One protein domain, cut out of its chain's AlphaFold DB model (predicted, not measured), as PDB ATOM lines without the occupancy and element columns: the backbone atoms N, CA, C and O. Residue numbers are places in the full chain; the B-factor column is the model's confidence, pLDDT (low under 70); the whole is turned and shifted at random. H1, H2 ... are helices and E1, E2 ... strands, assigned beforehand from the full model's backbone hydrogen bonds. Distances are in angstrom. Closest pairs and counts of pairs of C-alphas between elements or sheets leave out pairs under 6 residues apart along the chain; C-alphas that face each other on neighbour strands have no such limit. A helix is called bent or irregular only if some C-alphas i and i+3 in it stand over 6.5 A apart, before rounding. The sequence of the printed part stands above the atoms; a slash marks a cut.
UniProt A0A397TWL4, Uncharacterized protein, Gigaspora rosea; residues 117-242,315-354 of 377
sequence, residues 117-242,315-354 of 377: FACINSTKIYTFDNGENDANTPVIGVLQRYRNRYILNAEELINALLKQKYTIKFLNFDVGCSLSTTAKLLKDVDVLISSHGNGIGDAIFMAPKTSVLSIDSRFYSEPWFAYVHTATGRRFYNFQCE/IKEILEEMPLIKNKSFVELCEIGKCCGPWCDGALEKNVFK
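Overview. This is residues 117 to 242 and 315 to 354 of the 377 residues of an uncharacterized protein of Gigaspora rosea (UniProt A0A397TWL4). A strongly twisted sheet of six strands makes the core, with H2 and H6 over one face and H5 over the other, in three layers; H1, H3 and H4 graze it and make a run of touching helices with H5. Past the E6 edge H8 packs on H5 and lies with H7 at one end of the longest axis, and the long link of residues 127 to 138 is at the other. The printed part has 166 residues with eight named helices and six named strands, in the order H1 E1 E2 H2 E3 H3 E4 H4 E5 H5 E6 H6 H7 H8. The sheet, E1 E3 E2 E4 E5 E6, is mixed, and so is the class, helices and strands. The whole is compact, with a radius of gyration of the C-alphas of 15.4 A, and rounded, spanning 45 by 35 by 34 A.

Arrangement. Begin at H1, residues 118 to 122, which only grazes the sheet; its closest C-alphas to E3, residues 167 to 172, are those of Cys 119 and Asn 172, 5.7 A. Next comes edge strand E1, residues 124 to 126, antiparallel to E3, with N 126 and O 168 2.9 A apart, within hydrogen-bond range. From there on neighbours are parallel: E3 and E2, residues 139 to 144, N 140 to O 167, 2.8 A; E2 and E4, residues 191 to 195, N 193 to O 141, 2.7 A; E4 and E5, residues 211 to 216, N 213 to O 192, 2.7 A; E5 and edge strand E6, residues 235 to 240, N 214 to O 237, 2.8 A. H2, residues 154 to 162, lies over E3 at a height over the sheet of 9.0 A, along the strands, and E2, H2, E3 is a strand-helix-strand unit, two parallel neighbours with a helix between. H3, residues 179 to 186, grazes the sheet and touches H1, Ile 120 to Thr 181, C-alphas 6.7 A apart; E3, H3, E4 is a split unit, with E2 between its strands. H4, residues 201 to 205, grazes the sheet and touches H3, Ala 183 to Phe 205, C-alphas 5.2 A apart. H5, residues 224 to 231, touches H4, C-alphas 201 and 225 being 7.0 A apart, and lies over E6 at a height of 8.8 A, on the opposite face to H2. E4, H4, E5 and E5, H5, E6 are units too, and the four crossovers are right-handed. H6, residues 315 to 325, is on the same face as H2, only just over none of the strands, with two C-alphas falling on E4 and two on E5. H8, residues 345 to 353, touches H5 at a shallow tilt of 19 degrees, the same way, closest C-alphas Tyr 227 and Ala 347, 4.7 A. H7, residues 330 to 335, only just touches H8, with 3 pairs of C-alphas within 8 A, the closest Val 331 and Val 352, 6.4 A. Every O i to N i+4 pair is within hydrogen-bond range in H1, H2, H3, H7 and H8; H5 has 3 of 4, H6 5 of 7, and H4 0 of 1 but 2 of 2 O i to N i+3 pairs.

Along the chain. Find C-alpha 118 at (-50.448, 77.874, -45.618), where H1 begins. E2 measures 15.7 A, E3 16.3 A, E5 15.5 A and E6 16.5 A from first to last C-alpha; H2 measures 12.3 A. H6, 15.0 A, begins at (-45.755, 90.047, -20.520) and is only just irregular, C-alphas 320 and 323 being 6.9 A apart. H8 ends with C-alpha 353 at (-60.930, 73.665, -6.747).

Size, cuts and confidence. The C-alphas farthest apart, Asn 130 and Lys 354, are 48.9 A apart. Residues 243 to 314 are not printed, and C-alphas 242 and 315 stand 17.5 A apart across the cut. Of the links printed whole, E1 to E2 is long. Mean pLDDT of the printed part is 89.2; look for low confidence, under 70, at residues 130 to 133.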
ATOM      1  N   PHE A 117     -49.880  73.669 -45.382       80.69
ATOM      2  CA  PHE A 117     -48.757  74.489 -44.915       80.69
ATOM      3  C   PHE A 117     -48.982  76.000 -45.023       80.69
ATOM      4  O   PHE A 117     -48.045  76.767 -44.793       80.69
ATOM      5  N   ALA A 118     -50.188  76.457 -45.377       82.50
ATOM      6  CA  ALA A 118     -50.448  77.874 -45.618       82.50
ATOM      7  C   ALA A 118     -50.113  78.736 -44.389       82.50
ATOM      8  O   ALA A 118     -49.386  79.723 -44.520       82.50
ATOM      9  N   CYS A 119     -50.544  78.321 -43.192       84.50
ATOM     10  CA  CYS A 119     -50.223  79.026 -41.950       84.50
ATOM     11  C   CYS A 119     -48.714  79.090 -41.670       84.50
ATOM     12  O   CYS A 119     -48.213  80.159 -41.317       84.50
ATOM     13  N   ILE A 120     -47.965  78.000 -41.887       89.75
ATOM     14  CA  ILE A 120     -46.503  77.982 -41.713       89.75
ATOM     15  C   ILE A 120     -45.842  78.964 -42.673       89.75
ATOM     16  O   ILE A 120     -45.056  79.800 -42.243       89.75
ATOM     17  N   ASN A 121     -46.204  78.911 -43.955       90.06
ATOM     18  CA  ASN A 121     -45.622  79.778 -44.978       90.06
ATOM     19  C   ASN A 121     -45.961  81.259 -44.757       90.06
ATOM     20  O   ASN A 121     -45.200  82.137 -45.153       90.06
ATOM     21  N   SER A 122     -47.105  81.542 -44.133       90.69
ATOM     22  CA  SER A 122     -47.516  82.902 -43.777       90.69
ATOM     23  C   SER A 122     -46.938  83.399 -42.448       90.69
ATOM     24  O   SER A 122     -47.024  84.594 -42.159       90.69
ATOM     25  N   THR A 123     -46.357  82.504 -41.641       95.00
ATOM     26  CA  THR A 123     -45.793  82.857 -40.339       95.00
ATOM     27  C   THR A 123     -44.504  83.638 -40.534       95.00
ATOM     28  O   THR A 123     -43.592  83.199 -41.234       95.00
ATOM     29  N   LYS A 124     -44.404  84.788 -39.869       96.44
ATOM     30  CA  LYS A 124     -43.177  85.587 -39.830       96.44
ATOM     31  C   LYS A 124     -42.510  85.409 -38.475       96.44
ATOM     32  O   LYS A 124     -43.178  85.493 -37.446       96.44
ATOM     33  N   ILE A 125     -41.206  85.166 -38.479       96.00
ATOM     34  CA  ILE A 125     -40.404  85.073 -37.260       96.00
ATOM     35  C   ILE A 125     -39.523  86.312 -37.196       96.00
ATOM     36  O   ILE A 125     -38.777  86.590 -38.132       96.00
ATOM     37  N   TYR A 126     -39.630  87.044 -36.097       95.25
ATOM     38  CA  TYR A 126     -38.825  88.220 -35.815       95.25
ATOM     39  C   TYR A 126     -37.906  87.918 -34.636       95.25
ATOM     40  O   TYR A 126     -38.358  87.450 -33.589       95.25
ATOM     41  N   THR A 127     -36.622  88.206 -34.803       93.56
ATOM     42  CA  THR A 127     -35.581  88.042 -33.783       93.56
ATOM     43  C   THR A 127     -34.820  89.351 -33.627       93.56
ATOM     44  O   THR A 127     -34.738  90.131 -34.574       93.56
ATOM     45  N   PHE A 128     -34.249  89.598 -32.450       86.19
ATOM     46  CA  PHE A 128     -33.365  90.744 -32.244       86.19
ATOM     47  C   PHE A 128     -32.041  90.530 -33.004       86.19
ATOM     48  O   PHE A 128     -31.443  89.458 -32.904       86.19
ATOM     49  N   ASP A 129     -31.603  91.528 -33.780       71.06
ATOM     50  CA  ASP A 129     -30.418  91.467 -34.647       71.06
ATOM     51  C   ASP A 129     -29.140  91.193 -33.839       71.06
ATOM     52  O   ASP A 129     -28.578  92.105 -33.240       71.06
ATOM     53  N   ASN A 130     -28.725  89.920 -33.787       57.22
ATOM     54  CA  ASN A 130     -27.337  89.455 -33.604       57.22
ATOM     55  C   ASN A 130     -27.144  87.935 -33.813       57.22
ATOM     56  O   ASN A 130     -26.083  87.407 -33.495       57.22
ATOM     57  N   GLY A 131     -28.118  87.214 -34.382       52.62
ATOM     58  CA  GLY A 131     -27.920  85.861 -34.935       52.62
ATOM     59  C   GLY A 131     -27.681  84.723 -33.932       52.62
ATOM     60  O   GLY A 131     -27.895  83.566 -34.285       52.62
ATOM     61  N   GLU A 132     -27.313  85.011 -32.686       56.72
ATOM     62  CA  GLU A 132     -27.314  84.029 -31.605       56.72
ATOM     63  C   GLU A 132     -28.694  84.004 -30.955       56.72
ATOM     64  O   GLU A 132     -28.982  84.718 -29.994       56.72
ATOM     65  N   ASN A 133     -29.572  83.167 -31.507       59.50
ATOM     66  CA  ASN A 133     -30.737  82.705 -30.765       59.50
ATOM     67  C   ASN A 133     -30.224  81.896 -29.568       59.50
ATOM     68  O   ASN A 133     -29.941  80.704 -29.703       59.50
ATOM     69  N   ASP A 134     -30.090  82.540 -28.405       76.12
ATOM     70  CA  ASP A 134     -29.961  81.813 -27.147       76.12
ATOM     71  C   ASP A 134     -31.180  80.892 -27.048       76.12
ATOM     72  O   ASP A 134     -32.322  81.352 -27.152       76.12
ATOM     73  N   ALA A 135     -30.937  79.592 -26.875       78.19
ATOM     74  CA  ALA A 135     -31.975  78.577 -26.736       78.19
ATOM     75  C   ALA A 135     -32.945  78.873 -25.575       78.19
ATOM     76  O   ALA A 135     -34.024  78.290 -25.520       78.19
ATOM     77  N   ASN A 136     -32.570  79.779 -24.665       84.50
ATOM     78  CA  ASN A 136     -33.390  80.234 -23.547       84.50
ATOM     79  C   ASN A 136     -34.198  81.512 -23.836       84.50
ATOM     80  O   ASN A 136     -34.871  82.013 -22.934       84.50
ATOM     81  N   THR A 137     -34.128  82.068 -25.049       92.56
ATOM     82  CA  THR A 137     -34.880  83.277 -25.407       92.56
ATOM     83  C   THR A 137     -36.379  82.970 -25.433       92.56
ATOM     84  O   THR A 137     -36.786  82.112 -26.219       92.56
ATOM     85  N   PRO A 138     -37.219  83.686 -24.658       96.19
ATOM     86  CA  PRO A 138     -38.658  83.470 -24.686       96.19
ATOM     87  C   PRO A 138     -39.257  83.692 -26.076       96.19
ATOM     88  O   PRO A 138     -38.930  84.668 -26.768       96.19
ATOM     89  N   VAL A 139     -40.175  82.809 -26.457       97.75
ATOM     90  CA  VAL A 139     -40.892  82.853 -27.731       97.75
ATOM     91  C   VAL A 139     -42.323  83.317 -27.497       97.75
ATOM     92  O   VAL A 139     -43.114  82.670 -26.808       97.75
ATOM     93  N   ILE A 140     -42.690  84.427 -28.128       98.56
ATOM     94  CA  ILE A 140     -44.031  84.997 -28.055       98.56
ATOM     95  C   ILE A 140     -44.739  84.769 -29.387       98.56
ATOM     96  O   ILE A 140     -44.297  85.246 -30.431       98.56
ATOM     97  N   GLY A 141     -45.860  84.057 -29.355       98.31
ATOM     98  CA  GLY A 141     -46.778  83.958 -30.482       98.31
ATOM     99  C   GLY A 141     -47.725  85.152 -30.490       98.31
ATOM    100  O   GLY A 141     -48.374  85.420 -29.489       98.31
ATOM    101  N   VAL A 142     -47.841  85.853 -31.613       98.00
ATOM    102  CA  VAL A 142     -48.875  86.866 -31.860       98.00
ATOM    103  C   VAL A 142     -49.768  86.329 -32.968       98.00
ATOM    104  O   VAL A 142     -49.403  86.380 -34.143       98.00
ATOM    105  N   LEU A 143     -50.914  85.762 -32.595       95.31
ATOM    106  CA  LEU A 143     -51.887  85.223 -33.538       95.31
ATOM    107  C   LEU A 143     -52.831  86.323 -34.007       95.31
ATOM    108  O   LEU A 143     -53.728  86.750 -33.274       95.31
ATOM    109  N   GLN A 144     -52.624  86.737 -35.254       91.38
ATOM    110  CA  GLN A 144     -53.404  87.760 -35.922       91.38
ATOM    111  C   GLN A 144     -54.453  87.135 -36.842       91.38
ATOM    112  O   GLN A 144     -54.200  86.178 -37.577       91.38
ATOM    113  N   ARG A 145     -55.639  87.736 -36.819       83.75
ATOM    114  CA  ARG A 145     -56.718  87.481 -37.774       83.75
ATOM    115  C   ARG A 145     -56.763  88.627 -38.780       83.75
ATOM    116  O   ARG A 145     -56.323  89.726 -38.469       83.75
ATOM    117  N   TYR A 146     -57.255  88.390 -39.986       82.31
ATOM    118  CA  TYR A 146     -57.245  89.380 -41.070       82.31
ATOM    119  C   TYR A 146     -58.635  89.855 -41.469       82.31
ATOM    120  O   TYR A 146     -58.758  90.898 -42.098       82.31
ATOM    121  N   ARG A 147     -59.685  89.098 -41.127       79.00
ATOM    122  CA  ARG A 147     -61.062  89.469 -41.490       79.00
ATOM    123  C   ARG A 147     -61.784  90.221 -40.382       79.00
ATOM    124  O   ARG A 147     -62.287  91.310 -40.601       79.00
ATOM    125  N   ASN A 148     -61.849  89.620 -39.202       82.31
ATOM    126  CA  ASN A 148     -62.515  90.181 -38.033       82.31
ATOM    127  C   ASN A 148     -61.692  89.881 -36.784       82.31
ATOM    128  O   ASN A 148     -60.819  89.009 -36.816       82.31
ATOM    129  N   ARG A 149     -61.984  90.583 -35.682       88.25
ATOM    130  CA  ARG A 149     -61.307  90.361 -34.397       88.25
ATOM    131  C   ARG A 149     -59.789  90.471 -34.528       88.25
ATOM    132  O   ARG A 149     -59.085  89.551 -34.138       88.25
ATOM    133  N   TYR A 150     -59.264  91.520 -35.142       92.38
ATOM    134  CA  TYR A 150     -57.818  91.682 -35.322       92.38
ATOM    135  C   TYR A 150     -57.270  92.792 -34.430       92.38
ATOM    136  O   TYR A 150     -58.013  93.682 -34.016       92.38
ATOM    137  N   ILE A 151     -55.979  92.716 -34.105       94.81
ATOM    138  CA  ILE A 151     -55.286  93.749 -33.330       94.81
ATOM    139  C   ILE A 151     -54.793  94.805 -34.324       94.81
ATOM    140  O   ILE A 151     -53.930  94.506 -35.150       94.81
ATOM    141  N   LEU A 152     -55.359  96.015 -34.283       95.06
ATOM    142  CA  LEU A 152     -55.072  97.084 -35.251       95.06
ATOM    143  C   LEU A 152     -53.596  97.498 -35.212       95.06
ATOM    144  O   LEU A 152     -52.957  97.634 -36.250       95.06
ATOM    145  N   ASN A 153     -53.048  97.661 -34.007       96.19
ATOM    146  CA  ASN A 153     -51.672  98.087 -33.764       96.19
ATOM    147  C   ASN A 153     -50.727  96.909 -33.455       96.19
ATOM    148  O   ASN A 153     -49.795  97.033 -32.661       96.19
ATOM    149  N   ALA A 154     -50.939  95.752 -34.097       96.19
ATOM    150  CA  ALA A 154     -50.102  94.566 -33.895       96.19
ATOM    151  C   ALA A 154     -48.621  94.809 -34.243       96.19
ATOM    152  O   ALA A 154     -47.742  94.295 -33.557       96.19
ATOM    153  N   GLU A 155     -48.323  95.611 -35.271       96.75
ATOM    154  CA  GLU A 155     -46.937  95.943 -35.638       96.75
ATOM    155  C   GLU A 155     -46.230  96.770 -34.557       96.75
ATOM    156  O   GLU A 155     -45.065  96.524 -34.242       96.75
ATOM    157  N   GLU A 156     -46.939  97.717 -33.938       97.62
ATOM    158  CA  GLU A 156     -46.428  98.492 -32.806       97.62
ATOM    159  C   GLU A 156     -46.097  97.571 -31.623       97.62
ATOM    160  O   GLU A 156     -45.010  97.665 -31.045       97.62
ATOM    161  N   LEU A 157     -46.996  96.624 -31.323       97.62
ATOM    162  CA  LEU A 157     -46.783  95.603 -30.299       97.62
ATOM    163  C   LEU A 157     -45.550  94.738 -30.601       97.62
ATOM    164  O   LEU A 157     -44.699  94.573 -29.727       97.62
ATOM    165  N   ILE A 158     -45.416  94.218 -31.827       97.75
ATOM    166  CA  ILE A 158     -44.267  93.395 -32.241       97.75
ATOM    167  C   ILE A 158     -42.963  94.172 -32.050       97.75
ATOM    168  O   ILE A 158     -42.031  93.669 -31.426       97.75
ATOM    169  N   ASN A 159     -42.911  95.422 -32.514       97.62
ATOM    170  CA  ASN A 159     -41.731  96.272 -32.374       97.62
ATOM    171  C   ASN A 159     -41.375  96.534 -30.903       97.62
ATOM    172  O   ASN A 159     -40.197  96.572 -30.542       97.62
ATOM    173  N   ALA A 160     -42.372  96.711 -30.034       97.81
ATOM    174  CA  ALA A 160     -42.144  96.908 -28.607       97.81
ATOM    175  C   ALA A 160     -41.637  95.634 -27.907       97.81
ATOM    176  O   ALA A 160     -40.754  95.726 -27.052       97.81
ATOM    177  N   LEU A 161     -42.132  94.457 -28.302       97.31
ATOM    178  CA  LEU A 161     -41.668  93.166 -27.786       97.31
ATOM    179  C   LEU A 161     -40.256  92.815 -28.280       97.31
ATOM    180  O   LEU A 161     -39.439  92.334 -27.499       97.31
ATOM    181  N   LEU A 162     -39.917  93.138 -29.533       95.81
ATOM    182  CA  LEU A 162     -38.559  92.961 -30.064       95.81
ATOM    183  C   LEU A 162     -37.520  93.785 -29.295       95.81
ATOM    184  O   LEU A 162     -36.412  93.311 -29.049       95.81
ATOM    185  N   LYS A 163     -37.886  94.985 -28.826       95.75
ATOM    186  CA  LYS A 163     -37.024  95.799 -27.948       95.75
ATOM    187  C   LYS A 163     -36.752  95.138 -26.591       95.75
ATOM    188  O   LYS A 163     -35.752  95.471 -25.960       95.75
ATOM    189  N   GLN A 164     -37.601  94.204 -26.152       95.44
ATOM    190  CA  GLN A 164     -37.362  93.379 -24.961       95.44
ATOM    191  C   GLN A 164     -36.495  92.141 -25.252       95.44
ATOM    192  O   GLN A 164     -36.249  91.353 -24.344       95.44
ATOM    193  N   LYS A 165     -35.996  91.990 -26.490       94.19
ATOM    194  CA  LYS A 165     -35.166  90.864 -26.950       94.19
ATOM    195  C   LYS A 165     -35.886  89.510 -26.933       94.19
ATOM    196  O   LYS A 165     -35.249  88.478 -26.750       94.19
ATOM    197  N   TYR A 166     -37.201  89.502 -27.129       95.44
ATOM    198  CA  TYR A 166     -37.969  88.267 -27.306       95.44
ATOM    199  C   TYR A 166     -37.970  87.816 -28.770       95.44
ATOM    200  O   TYR A 166     -37.855  88.639 -29.681       95.44
ATOM    201  N   THR A 167     -38.157  86.515 -28.999       96.50
ATOM    202  CA  THR A 167     -38.451  85.982 -30.337       96.50
ATOM    203  C   THR A 167     -39.948  86.068 -30.581       96.50
ATOM    204  O   THR A 167     -40.727  85.567 -29.774       96.50
ATOM    205  N   ILE A 168     -40.371  86.671 -31.691       97.69
ATOM    206  CA  ILE A 168     -41.793  86.857 -31.998       97.69
ATOM    207  C   ILE A 168     -42.190  86.000 -33.195       97.69
ATOM    208  O   ILE A 168     -41.651  86.163 -34.288       97.69
ATOM    209  N   LYS A 169     -43.173  85.120 -33.008       97.88
ATOM    210  CA  LYS A 169     -43.860  84.411 -34.091       97.88
ATOM    211  C   LYS A 169     -45.155  85.137 -34.407       97.88
ATOM    212  O   LYS A 169     -46.102  85.072 -33.633       97.88
ATOM    213  N   PHE A 170     -45.217  85.812 -35.543       97.44
ATOM    214  CA  PHE A 170     -46.452  86.405 -36.034       97.44
ATOM    215  C   PHE A 170     -47.212  85.373 -36.864       97.44
ATOM    216  O   PHE A 170     -46.783  85.008 -37.961       97.44
ATOM    217  N   LEU A 171     -48.300  84.864 -36.293       95.50
ATOM    218  CA  LEU A 171     -49.062  83.723 -36.788       95.50
ATOM    219  C   LEU A 171     -50.319  84.206 -37.517       95.50
ATOM    220  O   LEU A 171     -50.981  85.143 -37.073       95.50
ATOM    221  N   ASN A 172     -50.678  83.519 -38.600       89.88
ATOM    222  CA  ASN A 172     -51.904  83.759 -39.354       89.88
ATOM    223  C   ASN A 172     -52.590  82.426 -39.655       89.88
ATOM    224  O   ASN A 172     -52.119  81.650 -40.485       89.88
ATOM    225  N   PHE A 173     -53.710  82.160 -38.988       84.12
ATOM    226  CA  PHE A 173     -54.492  80.940 -39.215       84.12
ATOM    227  C   PHE A 173     -55.695  81.164 -40.137       84.12
ATOM    228  O   PHE A 173     -56.336  80.197 -40.537       84.12
ATOM    229  N   ASP A 174     -55.976  82.403 -40.557       81.69
ATOM    230  CA  ASP A 174     -57.072  82.701 -41.495       81.69
ATOM    231  C   ASP A 174     -56.753  82.228 -42.931       81.69
ATOM    232  O   ASP A 174     -57.666  82.032 -43.733       81.69
ATOM    233  N   VAL A 175     -55.475  81.992 -43.258       78.94
ATOM    234  CA  VAL A 175     -55.058  81.278 -44.489       78.94
ATOM    235  C   VAL A 175     -55.240  79.759 -44.385       78.94
ATOM    236  O   VAL A 175     -55.052  79.038 -45.365       78.94
ATOM    237  N   GLY A 176     -55.635  79.307 -43.195       73.94
ATOM    238  CA  GLY A 176     -55.876  77.937 -42.807       73.94
ATOM    239  C   GLY A 176     -54.618  77.198 -42.326       73.94
ATOM    240  O   GLY A 176     -53.502  77.427 -42.797       73.94
ATOM    241  N   CYS A 177     -54.820  76.320 -41.341       74.38
ATOM    242  CA  CYS A 177     -53.774  75.553 -40.674       74.38
ATOM    243  C   CYS A 177     -54.267  74.131 -40.372       74.38
ATOM    244  O   CYS A 177     -55.384  73.947 -39.882       74.38
ATOM    245  N   SER A 178     -53.453  73.122 -40.680       74.94
ATOM    246  CA  SER A 178     -53.711  71.749 -40.236       74.94
ATOM    247  C   SER A 178     -53.350  71.572 -38.758       74.94
ATOM    248  O   SER A 178     -52.615  72.371 -38.173       74.94
ATOM    249  N   LEU A 179     -53.822  70.495 -38.139       73.62
ATOM    250  CA  LEU A 179     -53.500  70.152 -36.753       73.62
ATOM    251  C   LEU A 179     -51.987  70.027 -36.511       73.62
ATOM    252  O   LEU A 179     -51.447  70.596 -35.564       73.62
ATOM    253  N   SER A 180     -51.288  69.316 -37.394       80.75
ATOM    254  CA  SER A 180     -49.844  69.077 -37.302       80.75
ATOM    255  C   SER A 180     -49.034  70.362 -37.484       80.75
ATOM    256  O   SER A 180     -48.050  70.585 -36.780       80.75
ATOM    257  N   THR A 181     -49.462  71.239 -38.395       85.00
ATOM    258  CA  THR A 181     -48.809  72.532 -38.637       85.00
ATOM    259  C   THR A 181     -49.060  73.510 -37.494       85.00
ATOM    260  O   THR A 181     -48.123  74.168 -37.042       85.00
ATOM    261  N   THR A 182     -50.270  73.513 -36.934       86.44
ATOM    262  CA  THR A 182     -50.608  74.242 -35.704       86.44
ATOM    263  C   THR A 182     -49.730  73.771 -34.541       86.44
ATOM    264  O   THR A 182     -49.080  74.582 -33.879       86.44
ATOM    265  N   ALA A 183     -49.613  72.452 -34.350       89.62
ATOM    266  CA  ALA A 183     -48.758  71.865 -33.324       89.62
ATOM    267  C   ALA A 183     -47.283  72.242 -33.515       89.62
ATOM    268  O   ALA A 183     -46.603  72.609 -32.556       89.62
ATOM    269  N   LYS A 184     -46.786  72.220 -34.758       93.06
ATOM    270  CA  LYS A 184     -45.418  72.639 -35.082       93.06
ATOM    271  C   LYS A 184     -45.153  74.098 -34.712       93.06
ATOM    272  O   LYS A 184     -44.065  74.388 -34.216       93.06
ATOM    273  N   LEU A 185     -46.105  74.993 -34.980       94.19
ATOM    274  CA  LEU A 185     -45.959  76.434 -34.759       94.19
ATOM    275  C   LEU A 185     -46.010  76.821 -33.278       94.19
ATOM    276  O   LEU A 185     -45.298  77.745 -32.885       94.19
ATOM    277  N   LEU A 186     -46.831  76.125 -32.483       95.88
ATOM    278  CA  LEU A 186     -47.138  76.503 -31.100       95.88
ATOM    279  C   LEU A 186     -46.367  75.726 -30.023       95.88
ATOM    280  O   LEU A 186     -46.351  76.163 -28.875       95.88
ATOM    281  N   LYS A 187     -45.724  74.595 -30.349       95.88
ATOM    282  CA  LYS A 187     -45.074  73.714 -29.350       95.88
ATOM    283  C   LYS A 187     -44.012  74.380 -28.467       95.88
ATOM    284  O   LYS A 187     -43.729  73.885 -27.381       95.88
ATOM    285  N   ASP A 188     -43.390  75.430 -28.974       96.06
ATOM    286  CA  ASP A 188     -42.278  76.184 -28.399       96.06
ATOM    287  C   ASP A 188     -42.676  77.635 -28.088       96.06
ATOM    288  O   ASP A 188     -41.800  78.453 -27.863       96.06
ATOM    289  N   VAL A 189     -43.970  77.970 -28.111       97.81
ATOM    290  CA  VAL A 189     -44.464  79.290 -27.701       97.81
ATOM    291  C   VAL A 189     -44.642  79.320 -26.181       97.81
ATOM    292  O   VAL A 189     -45.350  78.483 -25.619       97.81
ATOM    293  N   ASP A 190     -44.040  80.315 -25.532       97.88
ATOM    294  CA  ASP A 190     -44.108  80.546 -24.083       97.88
ATOM    295  C   ASP A 190     -45.294  81.436 -23.692       97.88
ATOM    296  O   ASP A 190     -45.943  81.231 -22.657       97.88
ATOM    297  N   VAL A 191     -45.585  82.427 -24.538       98.38
ATOM    298  CA  VAL A 191     -46.717  83.345 -24.393       98.38
ATOM    299  C   VAL A 191     -47.442  83.470 -25.729       98.38
ATOM    300  O   VAL A 191     -46.844  83.895 -26.713       98.38
ATOM    301  N   LEU A 192     -48.729  83.132 -25.774       98.31
ATOM    302  CA  LEU A 192     -49.581  83.363 -26.940       98.31
ATOM    303  C   LEU A 192     -50.455  84.588 -26.701       98.31
ATOM    304  O   LEU A 192     -51.290  84.588 -25.806       98.31
ATOM    305  N   ILE A 193     -50.297  85.604 -27.533       98.00
ATOM    306  CA  ILE A 193     -51.167  86.769 -27.619       98.00
ATOM    307  C   ILE A 193     -52.094  86.541 -28.799       98.00
ATOM    308  O   ILE A 193     -51.639  86.371 -29.930       98.00
ATOM    309  N   SER A 194     -53.394  86.542 -28.558       95.38
ATOM    310  CA  SER A 194     -54.369  86.431 -29.632       95.38
ATOM    311  C   SER A 194     -55.579  87.271 -29.315       95.38
ATOM    312  O   SER A 194     -55.976  87.419 -28.165       95.38
ATOM    313  N   SER A 195     -56.187  87.822 -30.349       92.88
ATOM    314  CA  SER A 195     -57.516  88.381 -30.230       92.88
ATOM    315  C   SER A 195     -58.510  87.314 -29.755       92.88
ATOM    316  O   SER A 195     -58.430  86.157 -30.173       92.88
ATOM    317  N   HIS A 196     -59.477  87.696 -28.914       89.00
ATOM    318  CA  HIS A 196     -60.550  86.785 -28.513       89.00
ATOM    319  C   HIS A 196     -61.179  86.142 -29.757       89.00
ATOM    320  O   HIS A 196     -61.670  86.845 -30.651       89.00
ATOM    321  N   GLY A 197     -61.108  84.817 -29.866       83.56
ATOM    322  CA  GLY A 197     -61.206  84.130 -31.158       83.56
ATOM    323  C   GLY A 197     -61.593  82.671 -31.013       83.56
ATOM    324  O   GLY A 197     -62.234  82.353 -30.047       83.56
ATOM    325  N   ASN A 198     -61.270  81.790 -31.957       76.62
ATOM    326  CA  ASN A 198     -61.222  80.334 -31.707       76.62
ATOM    327  C   ASN A 198     -59.773  79.842 -31.667       76.62
ATOM    328  O   ASN A 198     -59.471  78.876 -30.981       76.62
ATOM    329  N   GLY A 199     -58.865  80.567 -32.333       78.38
ATOM    330  CA  GLY A 199     -57.447  80.220 -32.403       78.38
ATOM    331  C   GLY A 199     -56.699  80.289 -31.069       78.38
ATOM    332  O   GLY A 199     -55.593  79.784 -30.956       78.38
ATOM    333  N   ILE A 200     -57.312  80.846 -30.024       86.38
ATOM    334  CA  ILE A 200     -56.820  80.708 -28.649       86.38
ATOM    335  C   ILE A 200     -56.819  79.229 -28.213       86.38
ATOM    336  O   ILE A 200     -55.899  78.792 -27.524       86.38
ATOM    337  N   GLY A 201     -57.791  78.430 -28.669       83.38
ATOM    338  CA  GLY A 201     -57.880  76.998 -28.363       83.38
ATOM    339  C   GLY A 201     -56.685  76.192 -28.881       83.38
ATOM    340  O   GLY A 201     -56.298  75.198 -28.264       83.38
ATOM    341  N   ASP A 202     -56.029  76.670 -29.941       84.50
ATOM    342  CA  ASP A 202     -54.837  76.041 -30.515       84.50
ATOM    343  C   ASP A 202     -53.641  76.052 -29.547       84.50
ATOM    344  O   ASP A 202     -52.720  75.239 -29.672       84.50
ATOM    345  N   ALA A 203     -53.678  76.898 -28.508       90.44
ATOM    346  CA  ALA A 203     -52.682  76.907 -27.440       90.44
ATOM    347  C   ALA A 203     -52.562  75.565 -26.703       90.44
ATOM    348  O   ALA A 203     -51.577  75.367 -25.994       90.44
ATOM    349  N   ILE A 204     -53.489  74.614 -26.888       87.44
ATOM    350  CA  ILE A 204     -53.338  73.228 -26.418       87.44
ATOM    351  C   ILE A 204     -51.994  72.600 -26.829       87.44
ATOM    352  O   ILE A 204     -51.482  71.735 -26.126       87.44
ATOM    353  N   PHE A 205     -51.358  73.058 -27.910       92.75
ATOM    354  CA  PHE A 205     -50.045  72.552 -28.319       92.75
ATOM    355  C   PHE A 205     -48.855  73.181 -27.594       92.75
ATOM    356  O   PHE A 205     -47.787  72.564 -27.550       92.75
ATOM    357  N   MET A 206     -49.033  74.337 -26.954       95.06
ATOM    358  CA  MET A 206     -48.006  74.954 -26.105       95.06
ATOM    359  C   MET A 206     -47.635  74.021 -24.948       95.06
ATOM    360  O   MET A 206     -48.373  73.085 -24.627       95.06
ATOM    361  N   ALA A 207     -46.483  74.229 -24.318       94.25
ATOM    362  CA  ALA A 207     -46.132  73.474 -23.117       94.25
ATOM    363  C   ALA A 207     -47.090  73.811 -21.949       94.25
ATOM    364  O   ALA A 207     -47.625  74.920 -21.897       94.25
ATOM    365  N   PRO A 208     -47.317  72.902 -20.986       91.75
ATOM    366  CA  PRO A 208     -48.004  73.257 -19.745       91.75
ATOM    367  C   PRO A 208     -47.313  74.433 -19.034       91.75
ATOM    368  O   PRO A 208     -46.102  74.615 -19.150       91.75
ATOM    369  N   LYS A 209     -48.075  75.213 -18.263       93.62
ATOM    370  CA  LYS A 209     -47.660  76.414 -17.506       93.62
ATOM    371  C   LYS A 209     -47.225  77.627 -18.340       93.62
ATOM    372  O   LYS A 209     -46.904  78.668 -17.765       93.62
ATOM    373  N   THR A 210     -47.278  77.530 -19.666       96.38
ATOM    374  CA  THR A 210     -47.204  78.684 -20.579       96.38
ATOM    375  C   THR A 210     -48.425  79.590 -20.420       96.38
ATOM    376  O   THR A 210     -49.395  79.221 -19.749       96.38
ATOM    377  N   SER A 211     -48.369  80.795 -20.992       97.31
ATOM    378  CA  SER A 211     -49.422  81.803 -20.819       97.31
ATOM    379  C   SER A 211     -50.142  82.134 -22.118       97.31
ATOM    380  O   SER A 211     -49.533  82.254 -23.172       97.31
ATOM    381  N   VAL A 212     -51.448  82.332 -22.021       96.88
ATOM    382  CA  VAL A 212     -52.323  82.722 -23.120       96.88
ATOM    383  C   VAL A 212     -53.003  84.034 -22.745       96.88
ATOM    384  O   VAL A 212     -53.641  84.125 -21.697       96.88
ATOM    385  N   LEU A 213     -52.839  85.049 -23.587       96.69
ATOM    386  CA  LEU A 213     -53.411  86.382 -23.449       96.69
ATOM    387  C   LEU A 213     -54.503  86.562 -24.508       96.69
ATOM    388  O   LEU A 213     -54.202  86.703 -25.696       96.69
ATOM    389  N   SER A 214     -55.761  86.558 -24.070       94.81
ATOM    390  CA  SER A 214     -56.912  86.919 -24.898       94.81
ATOM    391  C   SER A 214     -57.049  88.434 -24.928       94.81
ATOM    392  O   SER A 214     -57.378  89.042 -23.913       94.81
ATOM    393  N   ILE A 215     -56.787  89.047 -26.079       94.75
ATOM    394  CA  ILE A 215     -57.051  90.464 -26.301       94.75
ATOM    395  C   ILE A 215     -58.539  90.620 -26.581       94.75
ATOM    396  O   ILE A 215     -59.029  90.295 -27.674       94.75
ATOM    397  N   ASP A 216     -59.235  91.116 -25.572       92.06
ATOM    398  CA  ASP A 216     -60.668  91.318 -25.583       92.06
ATOM    399  C   ASP A 216     -60.987  92.740 -26.048       92.06
ATOM    400  O   ASP A 216     -60.224  93.694 -25.873       92.06
ATOM    401  N   SER A 217     -62.113  92.872 -26.733       91.00
ATOM    402  CA  SER A 217     -62.652  94.167 -27.130       91.00
ATOM    403  C   SER A 217     -63.309  94.794 -25.921       91.00
ATOM    404  O   SER A 217     -63.794  94.110 -25.021       91.00
ATOM    405  N   ARG A 218     -63.366  96.119 -25.916       87.25
ATOM    406  CA  ARG A 218     -64.009  96.826 -24.825       87.25
ATOM    407  C   ARG A 218     -65.466  96.390 -24.673       87.25
ATOM    408  O   ARG A 218     -66.185  96.262 -25.664       87.25
ATOM    409  N   PHE A 219     -65.878  96.193 -23.423       87.25
ATOM    410  CA  PHE A 219     -67.221  95.737 -23.035       87.25
ATOM    411  C   PHE A 219     -67.587  94.314 -23.459       87.25
ATOM    412  O   PHE A 219     -68.750  93.925 -23.335       87.25
ATOM    413  N   TYR A 220     -66.616  93.539 -23.930       87.81
ATOM    414  CA  TYR A 220     -66.818  92.155 -24.302       87.81
ATOM    415  C   TYR A 220     -65.852  91.265 -23.540       87.81
ATOM    416  O   TYR A 220     -64.649  91.485 -23.541       87.81
ATOM    417  N   SER A 221     -66.393  90.225 -22.925       82.75
ATOM    418  CA  SER A 221     -65.621  89.179 -22.284       82.75
ATOM    419  C   SER A 221     -66.445  87.906 -22.301       82.75
ATOM    420  O   SER A 221     -67.651  87.934 -22.051       82.75
ATOM    421  N   GLU A 222     -65.798  86.783 -22.590       81.50
ATOM    422  CA  GLU A 222     -66.397  85.471 -22.399       81.50
ATOM    423  C   GLU A 222     -65.374  84.548 -21.709       81.50
ATOM    424  O   GLU A 222     -64.233  84.434 -22.166       81.50
ATOM    425  N   PRO A 223     -65.760  83.836 -20.635       79.50
ATOM    426  CA  PRO A 223     -64.830  83.015 -19.860       79.50
ATOM    427  C   PRO A 223     -64.555  81.645 -20.494       79.50
ATOM    428  O   PRO A 223     -63.803  80.851 -19.934       79.50
ATOM    429  N   TRP A 224     -65.168  81.317 -21.636       77.19
ATOM    430  CA  TRP A 224     -65.186  79.951 -22.173       77.19
ATOM    431  C   TRP A 224     -63.780  79.368 -22.389       77.19
ATOM    432  O   TRP A 224     -63.532  78.203 -22.080       77.19
ATOM    433  N   PHE A 225     -62.827  80.190 -22.824       84.12
ATOM    434  CA  PHE A 225     -61.438  79.771 -22.990       84.12
ATOM    435  C   PHE A 225     -60.696  79.526 -21.689       84.12
ATOM    436  O   PHE A 225     -59.825  78.655 -21.640       84.12
ATOM    437  N   ALA A 226     -61.061  80.239 -20.623       86.69
ATOM    438  CA  ALA A 226     -60.475  80.007 -19.315       86.69
ATOM    439  C   ALA A 226     -60.703  78.554 -18.883       86.69
ATOM    440  O   ALA A 226     -59.803  77.945 -18.308       86.69
ATOM    441  N   TYR A 227     -61.848  77.951 -19.226       82.75
ATOM    442  CA  TYR A 227     -62.113  76.545 -18.919       82.75
ATOM    443  C   TYR A 227     -61.119  75.605 -19.604       82.75
ATOM    444  O   TYR A 227     -60.520  74.765 -18.941       82.75
ATOM    445  N   VAL A 228     -60.890  75.744 -20.908       81.25
ATOM    446  CA  VAL A 228     -59.969  74.838 -21.613       81.25
ATOM    447  C   VAL A 228     -58.534  75.048 -21.123       81.25
ATOM    448  O   VAL A 228     -57.826  74.090 -20.818       81.25
ATOM    449  N   HIS A 229     -58.082  76.290 -20.960       88.31
ATOM    450  CA  HIS A 229     -56.700  76.532 -20.541       88.31
ATOM    451  C   HIS A 229     -56.425  76.106 -19.099       88.31
ATOM    452  O   HIS A 229     -55.404  75.471 -18.850       88.31
ATOM    453  N   THR A 230     -57.359  76.334 -18.174       87.81
ATOM    454  CA  THR A 230     -57.208  75.863 -16.788       87.81
ATOM    455  C   THR A 230     -57.330  74.343 -16.659       87.81
ATOM    456  O   THR A 230     -56.664  73.760 -15.806       87.81
ATOM    457  N   ALA A 231     -58.112  73.678 -17.518       84.62
ATOM    458  CA  ALA A 231     -58.167  72.214 -17.571       84.62
ATOM    459  C   ALA A 231     -56.890  71.599 -18.160       84.62
ATOM    460  O   ALA A 231     -56.517  70.492 -17.801       84.62
ATOM    461  N   THR A 232     -56.202  72.320 -19.046       85.38
ATOM    462  CA  THR A 232     -54.990  71.825 -19.715       85.38
ATOM    463  C   THR A 232     -53.685  72.333 -19.086       85.38
ATOM    464  O   THR A 232     -52.591  72.055 -19.572       85.38
ATOM    465  N   GLY A 233     -53.770  73.097 -18.000       91.44
ATOM    466  CA  GLY A 233     -52.609  73.532 -17.226       91.44
ATOM    467  C   GLY A 233     -51.880  74.734 -17.800       91.44
ATOM    468  O   GLY A 233     -50.692  74.910 -17.536       91.44
ATOM    469  N   ARG A 234     -52.562  75.553 -18.599       94.06
ATOM    470  CA  ARG A 234     -52.047  76.805 -19.165       94.06
ATOM    471  C   ARG A 234     -52.601  77.984 -18.390       94.06
ATOM    472  O   ARG A 234     -53.746  77.973 -17.944       94.06
ATOM    473  N   ARG A 235     -51.772  79.013 -18.239       95.62
ATOM    474  CA  ARG A 235     -52.181  80.264 -17.612       95.62
ATOM    475  C   ARG A 235     -53.020  81.045 -18.617       95.62
ATOM    476  O   ARG A 235     -52.607  81.153 -19.769       95.62
ATOM    477  N   PHE A 236     -54.167  81.583 -18.218       94.44
ATOM    478  CA  PHE A 236     -55.044  82.317 -19.138       94.44
ATOM    479  C   PHE A 236     -55.417  83.688 -18.596       94.44
ATOM    480  O   PHE A 236     -55.930  83.797 -17.490       94.44
ATOM    481  N   TYR A 237     -55.200  84.733 -19.381       94.06
ATOM    482  CA  TYR A 237     -55.534  86.094 -18.992       94.06
ATOM    483  C   TYR A 237     -56.338  86.760 -20.091       94.06
ATOM    484  O   TYR A 237     -55.953  86.743 -21.259       94.06
ATOM    485  N   ASN A 238     -57.431  87.396 -19.697       91.44
ATOM    486  CA  ASN A 238     -58.109  88.364 -20.535       91.44
ATOM    487  C   ASN A 238     -57.417  89.715 -20.367       91.44
ATOM    488  O   ASN A 238     -57.146  90.150 -19.247       91.44
ATOM    489  N   PHE A 239     -57.122  90.363 -21.483       90.44
ATOM    490  CA  PHE A 239     -56.534  91.686 -21.529       90.44
ATOM    491  C   PHE A 239     -57.464  92.588 -22.334       90.44
ATOM    492  O   PHE A 239     -57.609  92.426 -23.545       90.44
ATOM    493  N   GLN A 240     -58.089  93.538 -21.650       88.69
ATOM    494  CA  GLN A 240     -58.956  94.547 -22.246       88.69
ATOM    495  C   GLN A 240     -58.281  95.909 -22.091       88.69
ATOM    496  O   GLN A 240     -57.825  96.262 -21.005       88.69
ATOM    497  N   CYS A 241     -58.214  96.691 -23.169       86.56
ATOM    498  CA  CYS A 241     -57.802  98.082 -23.037       86.56
ATOM    499  C   CYS A 241     -58.997  98.934 -22.583       86.56
ATOM    500  O   CYS A 241     -59.961  99.115 -23.326       86.56
ATOM    501  N   GLU A 242     -58.920  99.466 -21.363       85.44
ATOM    502  CA  GLU A 242     -59.997 100.270 -20.766       85.44
ATOM    503  C   GLU A 242     -59.998 101.740 -21.208       85.44
ATOM    504  O   GLU A 242     -60.991 102.450 -21.011       85.44
ATOM    505  N   ILE A 315     -46.477  91.191 -19.936       96.94
ATOM    506  CA  ILE A 315     -45.755  90.047 -20.520       96.94
ATOM    507  C   ILE A 315     -44.401  89.847 -19.842       96.94
ATOM    508  O   ILE A 315     -44.022  88.715 -19.544       96.94
ATOM    509  N   LYS A 316     -43.678  90.939 -19.582       97.06
ATOM    510  CA  LYS A 316     -42.399  90.883 -18.879       97.06
ATOM    511  C   LYS A 316     -42.561  90.273 -17.484       97.06
ATOM    512  O   LYS A 316     -41.812  89.362 -17.151       97.06
ATOM    513  N   GLU A 317     -43.568  90.699 -16.724       95.44
ATOM    514  CA  GLU A 317     -43.884  90.125 -15.408       95.44
ATOM    515  C   GLU A 317     -44.199  88.621 -15.505       95.44
ATOM    516  O   GLU A 317     -43.645  87.818 -14.756       95.44
ATOM    517  N   ILE A 318     -45.017  88.207 -16.482       95.00
ATOM    518  CA  ILE A 318     -45.337  86.790 -16.729       95.00
ATOM    519  C   ILE A 318     -44.079  85.948 -16.968       95.00
ATOM    520  O   ILE A 318     -43.989  84.829 -16.453       95.00
ATOM    521  N   LEU A 319     -43.144  86.462 -17.771       95.69
ATOM    522  CA  LEU A 319     -41.911  85.770 -18.141       95.69
ATOM    523  C   LEU A 319     -40.905  85.734 -16.983       95.69
ATOM    524  O   LEU A 319     -40.287  84.698 -16.752       95.69
ATOM    525  N   GLU A 320     -40.781  86.816 -16.213       94.81
ATOM    526  CA  GLU A 320     -39.940  86.870 -15.005       94.81
ATOM    527  C   GLU A 320     -40.421  85.896 -13.916       94.81
ATOM    528  O   GLU A 320     -39.620  85.375 -13.139       94.81
ATOM    529  N   GLU A 321     -41.718  85.580 -13.888       93.44
ATOM    530  CA  GLU A 321     -42.290  84.582 -12.984       93.44
ATOM    531  C   GLU A 321     -42.019  83.131 -13.410       93.44
ATOM    532  O   GLU A 321     -42.010  82.248 -12.546       93.44
ATOM    533  N   MET A 322     -41.791  82.853 -14.703       92.31
ATOM    534  CA  MET A 322     -41.668  81.483 -15.234       92.31
ATOM    535  C   MET A 322     -40.659  80.598 -14.474       92.31
ATOM    536  O   MET A 322     -41.010  79.462 -14.132       92.31
ATOM    537  N   PRO A 323     -39.445  81.074 -14.128       92.25
ATOM    538  CA  PRO A 323     -38.495  80.287 -13.340       92.25
ATOM    539  C   PRO A 323     -39.014  79.930 -11.941       92.25
ATOM    540  O   PRO A 323     -38.776  78.820 -11.463       92.25
ATOM    541  N   LEU A 324     -39.761  80.835 -11.298       90.00
ATOM    542  CA  LEU A 324     -40.296  80.660  -9.940       90.00
ATOM    543  C   LEU A 324     -41.427  79.626  -9.895       90.00
ATOM    544  O   LEU A 324     -41.623  78.940  -8.889       90.00
ATOM    545  N   ILE A 325     -42.169  79.504 -10.996       92.44
ATOM    546  CA  ILE A 325     -43.313  78.596 -11.120       92.44
ATOM    547  C   ILE A 325     -42.951  77.244 -11.740       92.44
ATOM    548  O   ILE A 325     -43.765  76.318 -11.726       92.44
ATOM    549  N   LYS A 326     -41.725  77.084 -12.253       91.69
ATOM    550  CA  LYS A 326     -41.286  75.872 -12.959       91.69
ATOM    551  C   LYS A 326     -41.465  74.598 -12.132       91.69
ATOM    552  O   LYS A 326     -41.897  73.591 -12.686       91.69
ATOM    553  N   ASN A 327     -41.208  74.651 -10.827       93.62
ATOM    554  CA  ASN A 327     -41.275  73.482  -9.939       93.62
ATOM    555  C   ASN A 327     -42.641  73.284  -9.268       93.62
ATOM    556  O   ASN A 327     -42.805  72.345  -8.500       93.62
ATOM    557  N   LYS A 328     -43.613  74.153  -9.552       94.19
ATOM    558  CA  LYS A 328     -44.973  74.045  -9.027       94.19
ATOM    559  C   LYS A 328     -45.853  73.250  -9.992       94.19
ATOM    560  O   LYS A 328     -45.702  73.335 -11.222       94.19
ATOM    561  N   SER A 329     -46.773  72.478  -9.431       93.62
ATOM    562  CA  SER A 329     -47.935  71.938 -10.131       93.62
ATOM    563  C   SER A 329     -48.865  73.073 -10.560       93.62
ATOM    564  O   SER A 329     -48.848  74.156  -9.977       93.62
ATOM    565  N   PHE A 330     -49.696  72.845 -11.578       92.12
ATOM    566  CA  PHE A 330     -50.639  73.871 -12.031       92.12
ATOM    567  C   PHE A 330     -51.632  74.283 -10.933       92.12
ATOM    568  O   PHE A 330     -51.953  75.459 -10.795       92.12
ATOM    569  N   VAL A 331     -52.044  73.325 -10.101       91.50
ATOM    570  CA  VAL A 331     -52.867  73.570  -8.912       91.50
ATOM    571  C   VAL A 331     -52.200  74.580  -7.979       91.50
ATOM    572  O   VAL A 331     -52.816  75.589  -7.649       91.50
ATOM    573  N   GLU A 332     -50.938  74.354  -7.601       92.25
ATOM    574  CA  GLU A 332     -50.205  75.263  -6.710       92.25
ATOM    575  C   GLU A 332     -50.072  76.668  -7.316       92.25
ATOM    576  O   GLU A 332     -50.025  77.653  -6.583       92.25
ATOM    577  N   LEU A 333     -50.028  76.791  -8.652       91.88
ATOM    578  CA  LEU A 333     -50.057  78.095  -9.330       91.88
ATOM    579  C   LEU A 333     -51.386  78.813  -9.163       91.88
ATOM    580  O   LEU A 333     -51.407  80.037  -9.021       91.88
ATOM    581  N   CYS A 334     -52.487  78.072  -9.198       91.12
ATOM    582  CA  CYS A 334     -53.809  78.631  -8.975       91.12
ATOM    583  C   CYS A 334     -54.020  79.046  -7.524       91.12
ATOM    584  O   CYS A 334     -54.580  80.112  -7.284       91.12
ATOM    585  N   GLU A 335     -53.516  78.266  -6.571       88.69
ATOM    586  CA  GLU A 335     -53.581  78.589  -5.142       88.69
ATOM    587  C   GLU A 335     -52.862  79.906  -4.807       88.69
ATOM    588  O   GLU A 335     -53.318  80.651  -3.944       88.69
ATOM    589  N   ILE A 336     -51.787  80.244  -5.531       89.44
ATOM    590  CA  ILE A 336     -51.074  81.527  -5.384       89.44
ATOM    591  C   ILE A 336     -51.571  82.629  -6.337       89.44
ATOM    592  O   ILE A 336     -50.933  83.677  -6.444       89.44
ATOM    593  N   GLY A 337     -52.674  82.407  -7.060       88.50
ATOM    594  CA  GLY A 337     -53.287  83.424  -7.921       88.50
ATOM    595  C   GLY A 337     -52.512  83.748  -9.202       88.50
ATOM    596  O   GLY A 337     -52.625  84.853  -9.725       88.50
ATOM    597  N   LYS A 338     -51.693  82.817  -9.708       91.44
ATOM    598  CA  LYS A 338     -50.832  83.016 -10.894       91.44
ATOM    599  C   LYS A 338     -51.256  82.203 -12.118       91.44
ATOM    600  O   LYS A 338     -50.511  82.154 -13.095       91.44
ATOM    601  N   CYS A 339     -52.410  81.537 -12.081       91.19
ATOM    602  CA  CYS A 339     -52.823  80.628 -13.153       91.19
ATOM    603  C   CYS A 339     -53.930  81.154 -14.075       91.19
ATOM    604  O   CYS A 339     -54.166  80.562 -15.121       91.19
ATOM    605  N   CYS A 340     -54.625  82.229 -13.727       90.56
ATOM    606  CA  CYS A 340     -55.649  82.798 -14.601       90.56
ATOM    607  C   CYS A 340     -55.773  84.302 -14.368       90.56
ATOM    608  O   CYS A 340     -54.981  84.800 -13.586       90.56
ATOM    609  N   GLY A 341     -56.696  85.005 -15.028       86.44
ATOM    610  CA  GLY A 341     -57.039  86.417 -14.810       86.44
ATOM    611  C   GLY A 341     -58.335  86.625 -13.997       86.44
ATOM    612  O   GLY A 341     -58.971  85.646 -13.596       86.44
ATOM    613  N   PRO A 342     -58.777  87.884 -13.801       78.62
ATOM    614  CA  PRO A 342     -59.905  88.254 -12.928       78.62
ATOM    615  C   PRO A 342     -61.271  87.688 -13.318       78.62
ATOM    616  O   PRO A 342     -62.197  87.733 -12.519       78.62
ATOM    617  N   TRP A 343     -61.423  87.157 -14.529       80.38
ATOM    618  CA  TRP A 343     -62.696  86.622 -15.026       80.38
ATOM    619  C   TRP A 343     -62.716  85.095 -15.089       80.38
ATOM    620  O   TRP A 343     -63.544  84.499 -15.774       80.38
ATOM    621  N   CYS A 344     -61.797  84.449 -14.375       84.88
ATOM    622  CA  CYS A 344     -61.638  83.004 -14.406       84.88
ATOM    623  C   CYS A 344     -62.267  82.258 -13.230       84.88
ATOM    624  O   CYS A 344     -62.136  81.037 -13.188       84.88
ATOM    625  N   ASP A 345     -62.925  82.930 -12.284       86.75
ATOM    626  CA  ASP A 345     -63.383  82.297 -11.039       86.75
ATOM    627  C   ASP A 345     -64.226  81.042 -11.296       86.75
ATOM    628  O   ASP A 345     -63.927  79.976 -10.759       86.75
ATOM    629  N   GLY A 346     -65.192  81.115 -12.218       85.94
ATOM    630  CA  GLY A 346     -66.015  79.960 -12.590       85.94
ATOM    631  C   GLY A 346     -65.229  78.824 -13.258       85.94
ATOM    632  O   GLY A 346     -65.559  77.649 -13.074       85.94
ATOM    633  N   ALA A 347     -64.174  79.143 -14.012       85.50
ATOM    634  CA  ALA A 347     -63.289  78.145 -14.609       85.50
ATOM    635  C   ALA A 347     -62.393  77.483 -13.559       85.50
ATOM    636  O   ALA A 347     -62.258  76.262 -13.555       85.50
ATOM    637  N   LEU A 348     -61.832  78.267 -12.639       88.75
ATOM    638  CA  LEU A 348     -60.982  77.777 -11.560       88.75
ATOM    639  C   LEU A 348     -61.759  76.938 -10.553       88.75
ATOM    640  O   LEU A 348     -61.306  75.853 -10.184       88.75
ATOM    641  N   GLU A 349     -62.938  77.401 -10.144       87.88
ATOM    642  CA  GLU A 349     -63.819  76.639  -9.268       87.88
ATOM    643  C   GLU A 349     -64.089  75.268  -9.881       87.88
ATOM    644  O   GLU A 349     -63.807  74.244  -9.267       87.88
ATOM    645  N   LYS A 350     -64.535  75.230 -11.137       84.88
ATOM    646  CA  LYS A 350     -64.876  73.982 -11.814       84.88
ATOM    647  C   LYS A 350     -63.674  73.068 -12.053       84.88
ATOM    648  O   LYS A 350     -63.772  71.867 -11.807       84.88
ATOM    649  N   ASN A 351     -62.578  73.610 -12.576       85.44
ATOM    650  CA  ASN A 351     -61.482  72.799 -13.094       85.44
ATOM    651  C   ASN A 351     -60.384  72.532 -12.080       85.44
ATOM    652  O   ASN A 351     -59.662  71.570 -12.289       85.44
ATOM    653  N   VAL A 352     -60.255  73.315 -11.005       86.00
ATOM    654  CA  VAL A 352     -59.107  73.233 -10.083       86.00
ATOM    655  C   VAL A 352     -59.518  72.989  -8.633       86.00
ATOM    656  O   VAL A 352     -58.840  72.232  -7.933       86.00
ATOM    657  N   PHE A 353     -60.599  73.625  -8.175       88.00
ATOM    658  CA  PHE A 353     -60.930  73.665  -6.747       88.00
ATOM    659  C   PHE A 353     -62.103  72.758  -6.345       88.00
ATOM    660  O   PHE A 353     -62.125  72.248  -5.228       88.00
ATOM    661  N   LYS A 354     -63.053  72.487  -7.243       86.31
ATOM    662  CA  LYS A 354     -64.208  71.616  -6.974       86.31
ATOM    663  C   LYS A 354     -63.806  70.140  -6.906       86.31
ATOM    664  O   LYS A 354     -62.895  69.706  -7.598       86.31
TER     665      LYS A 354